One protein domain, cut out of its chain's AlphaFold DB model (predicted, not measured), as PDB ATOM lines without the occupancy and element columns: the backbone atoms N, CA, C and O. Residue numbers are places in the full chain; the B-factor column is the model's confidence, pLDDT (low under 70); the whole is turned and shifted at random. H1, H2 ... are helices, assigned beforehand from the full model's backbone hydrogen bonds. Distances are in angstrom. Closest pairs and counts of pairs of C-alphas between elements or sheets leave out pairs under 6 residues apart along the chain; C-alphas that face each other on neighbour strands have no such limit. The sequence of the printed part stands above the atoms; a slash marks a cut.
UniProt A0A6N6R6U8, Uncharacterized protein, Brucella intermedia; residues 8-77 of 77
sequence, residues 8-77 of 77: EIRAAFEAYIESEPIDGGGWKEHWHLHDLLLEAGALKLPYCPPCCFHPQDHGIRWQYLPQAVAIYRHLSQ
ATOM      1  N   GLU A   8     -24.375  12.249   3.981       90.81
ATOM      2  CA  GLU A   8     -24.413  12.606   2.560       90.81
ATOM      3  C   GLU A   8     -23.139  13.337   2.116       90.81
ATOM      4  O   GLU A   8     -22.539  12.968   1.110       90.81
ATOM      5  N   ILE A   9     -22.658  14.298   2.913       87.31
ATOM      6  CA  ILE A   9     -21.384  14.989   2.654       87.31
ATOM      7  C   ILE A   9     -20.218  13.995   2.666       87.31
ATOM      8  O   ILE A   9     -19.320  14.086   1.827       87.31
ATOM      9  N   ARG A  10     -20.226  13.029   3.594       87.50
ATOM     10  CA  ARG A  10     -19.183  11.997   3.667       87.50
ATOM     11  C   ARG A  10     -19.201  11.091   2.434       87.50
ATOM     12  O   ARG A  10     -18.157  10.910   1.817       87.50
ATOM     13  N   ALA A  11     -20.375  10.606   2.034       90.62
ATOM     14  CA  ALA A  11     -20.526   9.773   0.843       90.62
ATOM     15  C   ALA A  11     -20.114  10.513  -0.442       90.62
ATOM     16  O   ALA A  11     -19.422   9.950  -1.285       90.62
ATOM     17  N   ALA A  12     -20.478  11.792  -0.576       88.25
ATOM     18  CA  ALA A  12     -20.066  12.614  -1.712       88.25
ATOM     19  C   ALA A  12     -18.546  12.844  -1.744       88.25
ATOM     20  O   ALA A  12     -17.947  12.879  -2.818       88.25
ATOM     21  N   PHE A  13     -17.906  12.979  -0.578       87.00
ATOM     22  CA  PHE A  13     -16.454  13.108  -0.487       87.00
ATOM     23  C   PHE A  13     -15.726  11.819  -0.873       87.00
ATOM     24  O   PHE A  13     -14.757  11.879  -1.626       87.00
ATOM     25  N   GLU A  14     -16.208  10.667  -0.411       86.81
ATOM     26  CA  GLU A  14     -15.677   9.354  -0.799       86.81
ATOM     27  C   GLU A  14     -15.829   9.121  -2.308       86.81
ATOM     28  O   GLU A  14     -14.841   8.828  -2.980       86.81
ATOM     29  N   ALA A  15     -17.019   9.375  -2.865       88.50
ATOM     30  CA  ALA A  15     -17.269   9.255  -4.302       88.50
ATOM     31  C   ALA A  15     -16.353  10.166  -5.127       88.50
ATOM     32  O   ALA A  15     -15.847   9.765  -6.170       88.50
ATOM     33  N   TYR A  16     -16.098  11.383  -4.643       84.69
ATOM     34  CA  TYR A  16     -15.157  12.289  -5.282       84.69
ATOM     35  C   TYR A  16     -13.720  11.760  -5.246       84.69
ATOM     36  O   TYR A  16     -13.059  11.817  -6.273       84.69
ATOM     37  N   ILE A  17     -13.246  11.201  -4.129       82.38
ATOM     38  CA  ILE A  17     -11.897  10.606  -4.037       82.38
ATOM     39  C   ILE A  17     -11.729   9.400  -4.971       82.38
ATOM     40  O   ILE A  17     -10.627   9.157  -5.465       82.38
ATOM     41  N   GLU A  18     -12.787   8.615  -5.159       87.06
ATOM     42  CA  GLU A  18     -12.775   7.413  -6.002       87.06
ATOM     43  C   GLU A  18     -13.036   7.716  -7.485       87.06
ATOM     44  O   GLU A  18     -12.853   6.842  -8.332       87.06
ATOM     45  N   SER A  19     -13.462   8.939  -7.809       83.69
ATOM     46  CA  SER A  19     -13.844   9.314  -9.168       83.69
ATOM     47  C   SER A  19     -12.654   9.572 -10.089       83.69
ATOM     48  O   SER A  19     -11.630  10.148  -9.715       83.69
ATOM     49  N   GLU A  20     -12.815   9.183 -11.350       82.12
ATOM     50  CA  GLU A  20     -11.873   9.522 -12.414       82.12
ATOM     51  C   GLU A  20     -12.210  10.897 -13.015       82.12
ATOM     52  O   GLU A  20     -13.382  11.290 -13.058       82.12
ATOM     53  N   PRO A  21     -11.204  11.650 -13.495       78.62
ATOM     54  CA  PRO A  21     -11.464  12.905 -14.176       78.62
ATOM     55  C   PRO A  21     -12.239  12.667 -15.476       78.62
ATOM     56  O   PRO A  21     -12.008  11.688 -16.187       78.62
ATOM     57  N   ILE A  22     -13.120  13.599 -15.829       80.31
ATOM     58  CA  ILE A  22     -13.808  13.576 -17.125       80.31
ATOM     59  C   ILE A  22     -12.883  14.076 -18.246       80.31
ATOM     60  O   ILE A  22     -11.962  14.866 -18.010       80.31
ATOM     61  N   ASP A  23     -13.162  13.667 -19.488       70.88
ATOM     62  CA  ASP A  23     -12.468  14.189 -20.672       70.88
ATOM     63  C   ASP A  23     -12.574  15.723 -20.731       70.88
ATOM     64  O   ASP A  23     -13.666  16.292 -20.757       70.88
ATOM     65  N   GLY A  24     -11.422  16.400 -20.753       65.44
ATOM     66  CA  GLY A  24     -11.326  17.864 -20.657       65.44
ATOM     67  C   GLY A  24     -10.933  18.396 -19.272       65.44
ATOM     68  O   GLY A  24     -10.660  19.592 -19.151       65.44
ATOM     69  N   GLY A  25     -10.813  17.521 -18.268       67.62
ATOM     70  CA  GLY A  25     -10.364  17.838 -16.912       67.62
ATOM     71  C   GLY A  25     -11.505  18.125 -15.930       67.62
ATOM     72  O   GLY A  25     -12.610  18.504 -16.317       67.62
ATOM     73  N   GLY A  26     -11.213  17.965 -14.634       72.56
ATOM     74  CA  GLY A  26     -12.188  18.104 -13.547       72.56
ATOM     75  C   GLY A  26     -12.912  16.796 -13.215       72.56
ATOM     76  O   GLY A  26     -12.752  15.792 -13.904       72.56
ATOM     77  N   TRP A  27     -13.722  16.819 -12.156       82.75
ATOM     78  CA  TRP A  27     -14.457  15.659 -11.641       82.75
ATOM     79  C   TRP A  27     -15.932  16.008 -11.494       82.75
ATOM     80  O   TRP A  27     -16.274  17.070 -10.972       82.75
ATOM     81  N   LYS A  28     -16.828  15.133 -11.946       82.06
ATOM     82  CA  LYS A  28     -18.271  15.385 -11.841       82.06
ATOM     83  C   LYS A  28     -18.718  15.364 -10.378       82.06
ATOM     84  O   LYS A  28     -19.518  16.193  -9.951       82.06
ATOM     85  N   GLU A  29     -18.147  14.454  -9.610       85.00
ATOM     86  CA  GLU A  29     -18.405  14.192  -8.199       85.00
ATOM     87  C   GLU A  29     -17.949  15.366  -7.323       85.00
ATOM     88  O   GLU A  29     -18.571  15.650  -6.300       85.00
ATOM     89  N   HIS A  30     -16.949  16.133  -7.776       82.88
ATOM     90  CA  HIS A  30     -16.551  17.388  -7.137       82.88
ATOM     91  C   HIS A  30     -17.714  18.379  -7.044       82.88
ATOM     92  O   HIS A  30     -17.888  19.015  -6.008       82.88
ATOM     93  N   TRP A  31     -18.511  18.521  -8.109       81.19
ATOM     94  CA  TRP A  31     -19.626  19.471  -8.137       81.19
ATOM     95  C   TRP A  31     -20.749  19.062  -7.192       81.19
ATOM     96  O   TRP A  31     -21.330  19.906  -6.520       81.19
ATOM     97  N   HIS A  32     -21.003  17.762  -7.074       86.00
ATOM     98  CA  HIS A  32     -21.973  17.273  -6.106       86.00
ATOM     99  C   HIS A  32     -21.524  17.555  -4.663       86.00
ATOM    100  O   HIS A  32     -22.291  18.102  -3.874       86.00
ATOM    101  N   LEU A  33     -20.261  17.264  -4.333       85.75
ATOM    102  CA  LEU A  33     -19.694  17.599  -3.026       85.75
ATOM    103  C   LEU A  33     -19.691  19.115  -2.771       85.75
ATOM    104  O   LEU A  33     -19.952  19.558  -1.655       85.75
ATOM    105  N   HIS A  34     -19.385  19.911  -3.794       83.19
ATOM    106  CA  HIS A  34     -19.387  21.367  -3.724       83.19
ATOM    107  C   HIS A  34     -20.737  21.916  -3.273       83.19
ATOM    108  O   HIS A  34     -20.784  22.725  -2.347       83.19
ATOM    109  N   ASP A  35     -21.814  21.472  -3.914       85.44
ATOM    110  CA  ASP A  35     -23.154  21.984  -3.646       85.44
ATOM    111  C   ASP A  35     -23.582  21.657  -2.211       85.44
ATOM    112  O   ASP A  35     -24.037  22.543  -1.488       85.44
ATOM    113  N   LEU A  36     -23.290  20.442  -1.736       87.50
ATOM    114  CA  LEU A  36     -23.544  20.045  -0.347       87.50
ATOM    115  C   LEU A  36     -22.744  20.883   0.661       87.50
ATOM    116  O   LEU A  36     -23.261  21.289   1.704       87.50
ATOM    117  N   LEU A  37     -21.476  21.179   0.364       83.81
ATOM    118  CA  LEU A  37     -20.641  22.033   1.214       83.81
ATOM    119  C   LEU A  37     -21.097  23.501   1.192       83.81
ATOM    120  O   LEU A  37     -20.934  24.208   2.191       83.81
ATOM    121  N   LEU A  38     -21.659  23.973   0.078       82.88
ATOM    122  CA  LEU A  38     -22.257  25.302  -0.026       82.88
ATOM    123  C   LEU A  38     -23.522  25.395   0.832       82.88
ATOM    124  O   LEU A  38     -23.653  26.333   1.617       82.88
ATOM    125  N   GLU A  39     -24.413  24.409   0.726       84.69
ATOM    126  CA  GLU A  39     -25.637  24.309   1.531       84.69
ATOM    127  C   GLU A  39     -25.334  24.211   3.030       84.69
ATOM    128  O   GLU A  39     -25.978  24.880   3.840       84.69
ATOM    129  N   ALA A  40     -24.291  23.466   3.403       83.62
ATOM    130  CA  ALA A  40     -23.813  23.363   4.781       83.62
ATOM    131  C   ALA A  40     -23.122  24.643   5.298       83.62
ATOM    132  O   ALA A  40     -22.682  24.691   6.448       83.62
ATOM    133  N   GLY A  41     -22.974  25.677   4.461       80.31
ATOM    134  CA  GLY A  41     -22.295  26.926   4.814       80.31
ATOM    135  C   GLY A  41     -20.781  26.781   5.009       80.31
ATOM    136  O   GLY A  41     -20.134  27.701   5.520       80.31
ATOM    137  N   ALA A  42     -20.198  25.651   4.598       77.56
ATOM    138  CA  ALA A  42     -18.762  25.397   4.677       77.56
ATOM    139  C   ALA A  42     -17.978  26.274   3.685       77.56
ATOM    140  O   ALA A  42     -16.831  26.650   3.944       77.56
ATOM    141  N   LEU A  43     -18.610  26.636   2.565       73.19
ATOM    142  CA  LEU A  43     -18.033  27.485   1.530       73.19
ATOM    143  C   LEU A  43     -18.451  28.945   1.728       73.19
ATOM    144  O   LEU A  43     -19.592  29.334   1.494       73.19
ATOM    145  N   LYS A  44     -17.499  29.793   2.132       63.75
ATOM    146  CA  LYS A  44     -17.680  31.250   2.084       63.75
ATOM    147  C   LYS A  44     -17.360  31.730   0.668       63.75
ATOM    148  O   LYS A  44     -16.211  31.665   0.240       63.75
ATOM    149  N   LEU A  45     -18.354  32.221  -0.067       49.94
ATOM    150  CA  LEU A  45     -18.125  32.890  -1.353       49.94
ATOM    151  C   LEU A  45     -17.149  34.081  -1.185       49.94
ATOM    152  O   LEU A  45     -17.183  34.745  -0.145       49.94
ATOM    153  N   PRO A  46     -16.289  34.378  -2.180       50.72
ATOM    154  CA  PRO A  46     -16.243  33.810  -3.525       50.72
ATOM    155  C   PRO A  46     -15.121  32.769  -3.673       50.72
ATOM    156  O   PRO A  46     -14.413  32.764  -4.681       50.72
ATOM    157  N   TYR A  47     -14.890  31.916  -2.667       51.47
ATOM    158  CA  TYR A  47     -13.906  30.846  -2.813       51.47
ATOM    159  C   TYR A  47     -14.433  29.806  -3.794       51.47
ATOM    160  O   TYR A  47     -15.212  28.933  -3.432       51.47
ATOM    161  N   CYS A  48     -13.991  29.942  -5.045       46.84
ATOM    162  CA  CYS A  48     -13.995  28.881  -6.036       46.84
ATOM    163  C   CYS A  48     -13.279  27.690  -5.384       46.84
ATOM    164  O   CYS A  48     -12.065  27.774  -5.147       46.84
ATOM    165  N   PRO A  49     -13.990  26.614  -5.018       52.00
ATOM    166  CA  PRO A  49     -13.298  25.378  -4.738       52.00
ATOM    167  C   PRO A  49     -12.568  25.025  -6.027       52.00
ATOM    168  O   PRO A  49     -13.040  25.345  -7.122       52.00
ATOM    169  N   PRO A  50     -11.379  24.443  -5.927       53.56
ATOM    170  CA  PRO A  50     -10.626  24.150  -7.118       53.56
ATOM    171  C   PRO A  50     -11.374  23.052  -7.887       53.56
ATOM    172  O   PRO A  50     -11.201  21.872  -7.622       53.56
ATOM    173  N   CYS A  51     -12.198  23.441  -8.861       52.44
ATOM    174  CA  CYS A  51     -12.865  22.535  -9.800       52.44
ATOM    175  C   CYS A  51     -11.860  21.698 -10.613       52.44
ATOM    176  O   CYS A  51     -12.222  20.700 -11.225       52.44
ATOM    177  N   CYS A  52     -10.583  22.097 -10.576       53.62
ATOM    178  CA  CYS A  52      -9.442  21.403 -11.159       53.62
ATOM    179  C   CYS A  52      -8.636  20.573 -10.146       53.62
ATOM    180  O   CYS A  52      -7.512  20.200 -10.459       53.62
ATOM    181  N   PHE A  53      -9.120  20.367  -8.922       66.25
ATOM    182  CA  PHE A  53      -8.400  19.626  -7.887       66.25
ATOM    183  C   PHE A  53      -8.942  18.219  -7.725       66.25
ATOM    184  O   PHE A  53     -10.113  17.967  -7.991       66.25
ATOM    185  N   HIS A  54      -8.079  17.338  -7.235       68.06
ATOM    186  CA  HIS A  54      -8.427  16.035  -6.705       68.06
ATOM    187  C   HIS A  54      -7.500  15.736  -5.517       68.06
ATOM    188  O   HIS A  54      -6.301  16.011  -5.614       68.06
ATOM    189  N   PRO A  55      -7.992  15.182  -4.393       64.56
ATOM    190  CA  PRO A  55      -7.168  14.919  -3.210       64.56
ATOM    191  C   PRO A  55      -5.945  14.031  -3.467       64.56
ATOM    192  O   PRO A  55      -4.959  14.133  -2.736       64.56
ATOM    193  N   GLN A  56      -5.996  13.194  -4.505       64.88
ATOM    194  CA  GLN A  56      -4.892  12.318  -4.913       64.88
ATOM    195  C   GLN A  56      -3.919  12.974  -5.914       64.88
ATOM    196  O   GLN A  56      -2.838  12.439  -6.157       64.88
ATOM    197  N   ASP A  57      -4.245  14.147  -6.470       65.00
ATOM    198  CA  ASP A  57      -3.362  14.856  -7.398       65.00
ATOM    199  C   ASP A  57      -2.261  15.609  -6.638       65.00
ATOM    200  O   ASP A  57      -2.418  16.728  -6.140       65.00
ATOM    201  N   HIS A  58      -1.077  15.001  -6.591       55.12
ATOM    202  CA  HIS A  58       0.111  15.534  -5.916       55.12
ATOM    203  C   HIS A  58       0.720  16.793  -6.581       55.12
ATOM    204  O   HIS A  58       1.678  17.359  -6.054       55.12
ATOM    205  N   GLY A  59       0.199  17.241  -7.732       50.16
ATOM    206  CA  GLY A  59       0.754  18.348  -8.528       50.16
ATOM    207  C   GLY A  59       0.190  19.741  -8.219       50.16
ATOM    208  O   GLY A  59       0.769  20.748  -8.639       50.16
ATOM    209  N   ILE A  60      -0.923  19.835  -7.490       53.16
ATOM    210  CA  ILE A  60      -1.603  21.113  -7.246       53.16
ATOM    211  C   ILE A  60      -1.037  21.748  -5.985       53.16
ATOM    212  O   ILE A  60      -0.971  21.135  -4.922       53.16
ATOM    213  N   ARG A  61      -0.590  23.003  -6.093       50.25
ATOM    214  CA  ARG A  61       0.037  23.702  -4.970       50.25
ATOM    215  C   ARG A  61      -1.015  24.044  -3.912       50.25
ATOM    216  O   ARG A  61      -1.604  25.123  -3.932       50.25
ATOM    217  N   TRP A  62      -1.158  23.145  -2.940       51.28
ATOM    218  CA  TRP A  62      -1.923  23.266  -1.690       51.28
ATOM    219  C   TRP A  62      -1.724  24.607  -0.947       51.28
ATOM    220  O   TRP A  62      -2.543  24.997  -0.121       51.28
ATOM    221  N   GLN A  63      -0.652  25.341  -1.263       51.81
ATOM    222  CA  GLN A  63      -0.295  26.636  -0.683       51.81
ATOM    223  C   GLN A  63      -1.229  27.805  -1.046       51.81
ATOM    224  O   GLN A  63      -1.205  28.813  -0.345       51.81
ATOM    225  N   TYR A  64      -2.036  27.710  -2.111       51.38
ATOM    226  CA  TYR A  64      -2.887  28.829  -2.553       51.38
ATOM    227  C   TYR A  64      -4.335  28.774  -2.045       51.38
ATOM    228  O   TYR A  64      -5.055  29.756  -2.196       51.38
ATOM    229  N   LEU A  65      -4.769  27.669  -1.422       62.84
ATOM    230  CA  LEU A  65      -6.154  27.492  -0.959       62.84
ATOM    231  C   LEU A  65      -6.233  26.835   0.434       62.84
ATOM    232  O   LEU A  65      -6.901  25.813   0.591       62.84
ATOM    233  N   PRO A  66      -5.593  27.404   1.476       65.69
ATOM    234  CA  PRO A  66      -5.488  26.789   2.806       65.69
ATOM    235  C   PRO A  66      -6.839  26.434   3.449       65.69
ATOM    236  O   PRO A  66      -6.912  25.496   4.239       65.69
ATOM    237  N   GLN A  67      -7.919  27.140   3.102       68.06
ATOM    238  CA  GLN A  67      -9.267  26.824   3.584       68.06
ATOM    239  C   GLN A  67      -9.853  25.576   2.912       68.06
ATOM    240  O   GLN A  67     -10.417  24.747   3.615       68.06
ATOM    241  N   ALA A  68      -9.657  25.384   1.602       67.06
ATOM    242  CA  ALA A  68     -10.076  24.157   0.915       67.06
ATOM    243  C   ALA A  68      -9.328  22.935   1.473       67.06
ATOM    244  O   ALA A  68      -9.926  21.894   1.731       67.06
ATOM    245  N   VAL A  69      -8.034  23.098   1.775       69.62
ATOM    246  CA  VAL A  69      -7.229  22.077   2.466       69.62
ATOM    247  C   VAL A  69      -7.809  21.732   3.835       69.62
ATOM    248  O   VAL A  69      -7.859  20.562   4.205       69.62
ATOM    249  N   ALA A  70      -8.228  22.739   4.605       74.44
ATOM    250  CA  ALA A  70      -8.807  22.531   5.925       74.44
ATOM    251  C   ALA A  70     -10.154  21.793   5.855       74.44
ATOM    252  O   ALA A  70     -10.373  20.904   6.673       74.44
ATOM    253  N   ILE A  71     -11.001  22.102   4.861       74.81
ATOM    254  CA  ILE A  71     -12.258  21.377   4.605       74.81
ATOM    255  C   ILE A  71     -11.958  19.909   4.317       74.81
ATOM    256  O   ILE A  71     -12.458  19.041   5.022       74.81
ATOM    257  N   TYR A  72     -11.094  19.614   3.342       73.44
ATOM    258  CA  TYR A  72     -10.801  18.224   2.983       73.44
ATOM    259  C   TYR A  72     -10.120  17.444   4.109       73.44
ATOM    260  O   TYR A  72     -10.452  16.284   4.324       73.44
ATOM    261  N   ARG A  73      -9.230  18.077   4.886       73.94
ATOM    262  CA  ARG A  73      -8.655  17.454   6.089       73.94
ATOM    263  C   ARG A  73      -9.709  17.139   7.142       73.94
ATOM    264  O   ARG A  73      -9.593  16.124   7.815       73.94
ATOM    265  N   HIS A  74     -10.697  18.013   7.303       77.12
ATOM    266  CA  HIS A  74     -11.794  17.788   8.233       77.12
ATOM    267  C   HIS A  74     -12.712  16.652   7.758       77.12
ATOM    268  O   HIS A  74     -13.139  15.845   8.572       77.12
ATOM    269  N   LEU A  75     -12.944  16.544   6.446       72.00
ATOM    270  CA  LEU A  75     -13.713  15.451   5.842       72.00
ATOM    271  C   LEU A  75     -12.984  14.098   5.888       72.00
ATOM    272  O   LEU A  75     -13.635  13.062   5.963       72.00
ATOM    273  N   SER A  76     -11.645  14.093   5.865       70.56
ATOM    274  CA  SER A  76     -10.826  12.872   5.956       70.56
ATOM    275  C   SER A  76     -10.634  12.321   7.379       70.56
ATOM    276  O   SER A  76      -9.897  11.351   7.548       70.56
ATOM    277  N   GLN A  77     -11.216  12.966   8.398       67.12
ATOM    278  CA  GLN A  77     -11.229  12.497   9.791       67.12
ATOM    279  C   GLN A  77     -12.467  11.634  10.081       67.12
ATOM    280  O   GLN A  77     -12.314  10.737  10.936       67.12
TER     281      GLN A  77
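This is residues 8 to 77 of the 77 residues of an uncharacterized protein of Brucella intermedia (UniProt A0A6N6R6U8). A helical hairpin, H1 and H2 side by side and running opposite ways, makes one part of this domain; a third helix, H3, is set crosswise to H1 and brings its last residue near the first turns of H1. The rest is largely one long winding stretch with no named element, residues 40 to 65, which leads from the end of H2 round to the start of H3. The printed part has 70 residues with three named helices, in the order H1, H2, H3, and no named strand. The class is all helix, though under half of the residues, 33 of 70, are in named elements. The whole is compact, with a radius of gyration of the C-alphas of 11.4 A, and rounded, with spans of 30 by 27 by 24 A.

Start at the first printed residue and find C-alpha 8 at (-24.413, 12.606, 2.560). From there H1, residues 8 to 18, runs 15.4 A from first to last C-alpha, with x rising and z falling, to C-alpha 18 at (-12.775, 7.413, -6.002). Residues 19 to 27 come next, and within them you meet Gly 24, whose C-alpha is at (-11.326, 17.864, -20.657). H2, residues 28 to 39, begins at C-alpha 28 at (-18.271, 15.385, -11.841); it is the longest helix by residues, with 12, and measures 17.7 A from first to last C-alpha. Read down its C-alphas and z rises from -11.841 to 1.531, against the fall in H1. Then come residues 40 to 65, 26 residues with no named element, of which residues 62 to 64 are a short helical run. H3, residues 66 to 75, measures 14.3 A from first to last C-alpha and ends at C-alpha 75 at (-13.713, 15.451, 5.842); residues 76 and 77 follow it.

Begin with H1 and H2, which form a helical hairpin. They touch, with 13 pairs of C-alphas within 8 A, and their closest C-alphas are those of Tyr 16 and Glu 29, 4.8 A apart. Their lines stand at a shallow tilt of 26 degrees, they run opposite ways, and their centres are 9.4 A apart. Now look from H1 to H3: the two are close but not clearly touching, with 2 pairs of C-alphas within 8 A. Their closest C-alphas are those of Arg 10 and Leu 75, 6.8 A apart, while their centres are 13.9 A apart. Their lines are about perpendicular, at 75 degrees. H2 and H3 follow each other in the chain but are apart, with no C-alpha of the one within 8 A of the other. In the backbones of H1 and H3 every pair of O i and N i+4 is within hydrogen-bond range; in H2 it is 7 of 8 pairs.

The two C-alphas farthest apart are those of Gly 24 and Gln 77, at 30.9 A, while the first and last printed C-alphas, of Glu 8 and Gln 77, are 15.0 A apart. The printed part has no cut, and it ends at the chain's last residue, Gln 77. The link from H1 to H2, 9 residues, is short; the link from H2 to H3, 26 residues, is long, and its C-alphas lie 6 to 15 A from the mean of the C-alphas. In the B-factor column you will find a mean pLDDT of 72.2 for the printed part. Confidence is low, under 70, in 29 residues: residues 24 to 25, residues 44 to 69, of which 66 to 69 belong to H3, and residue 77. The mean pLDDT is 87 in H1, 84 in H2 and 72 in H3.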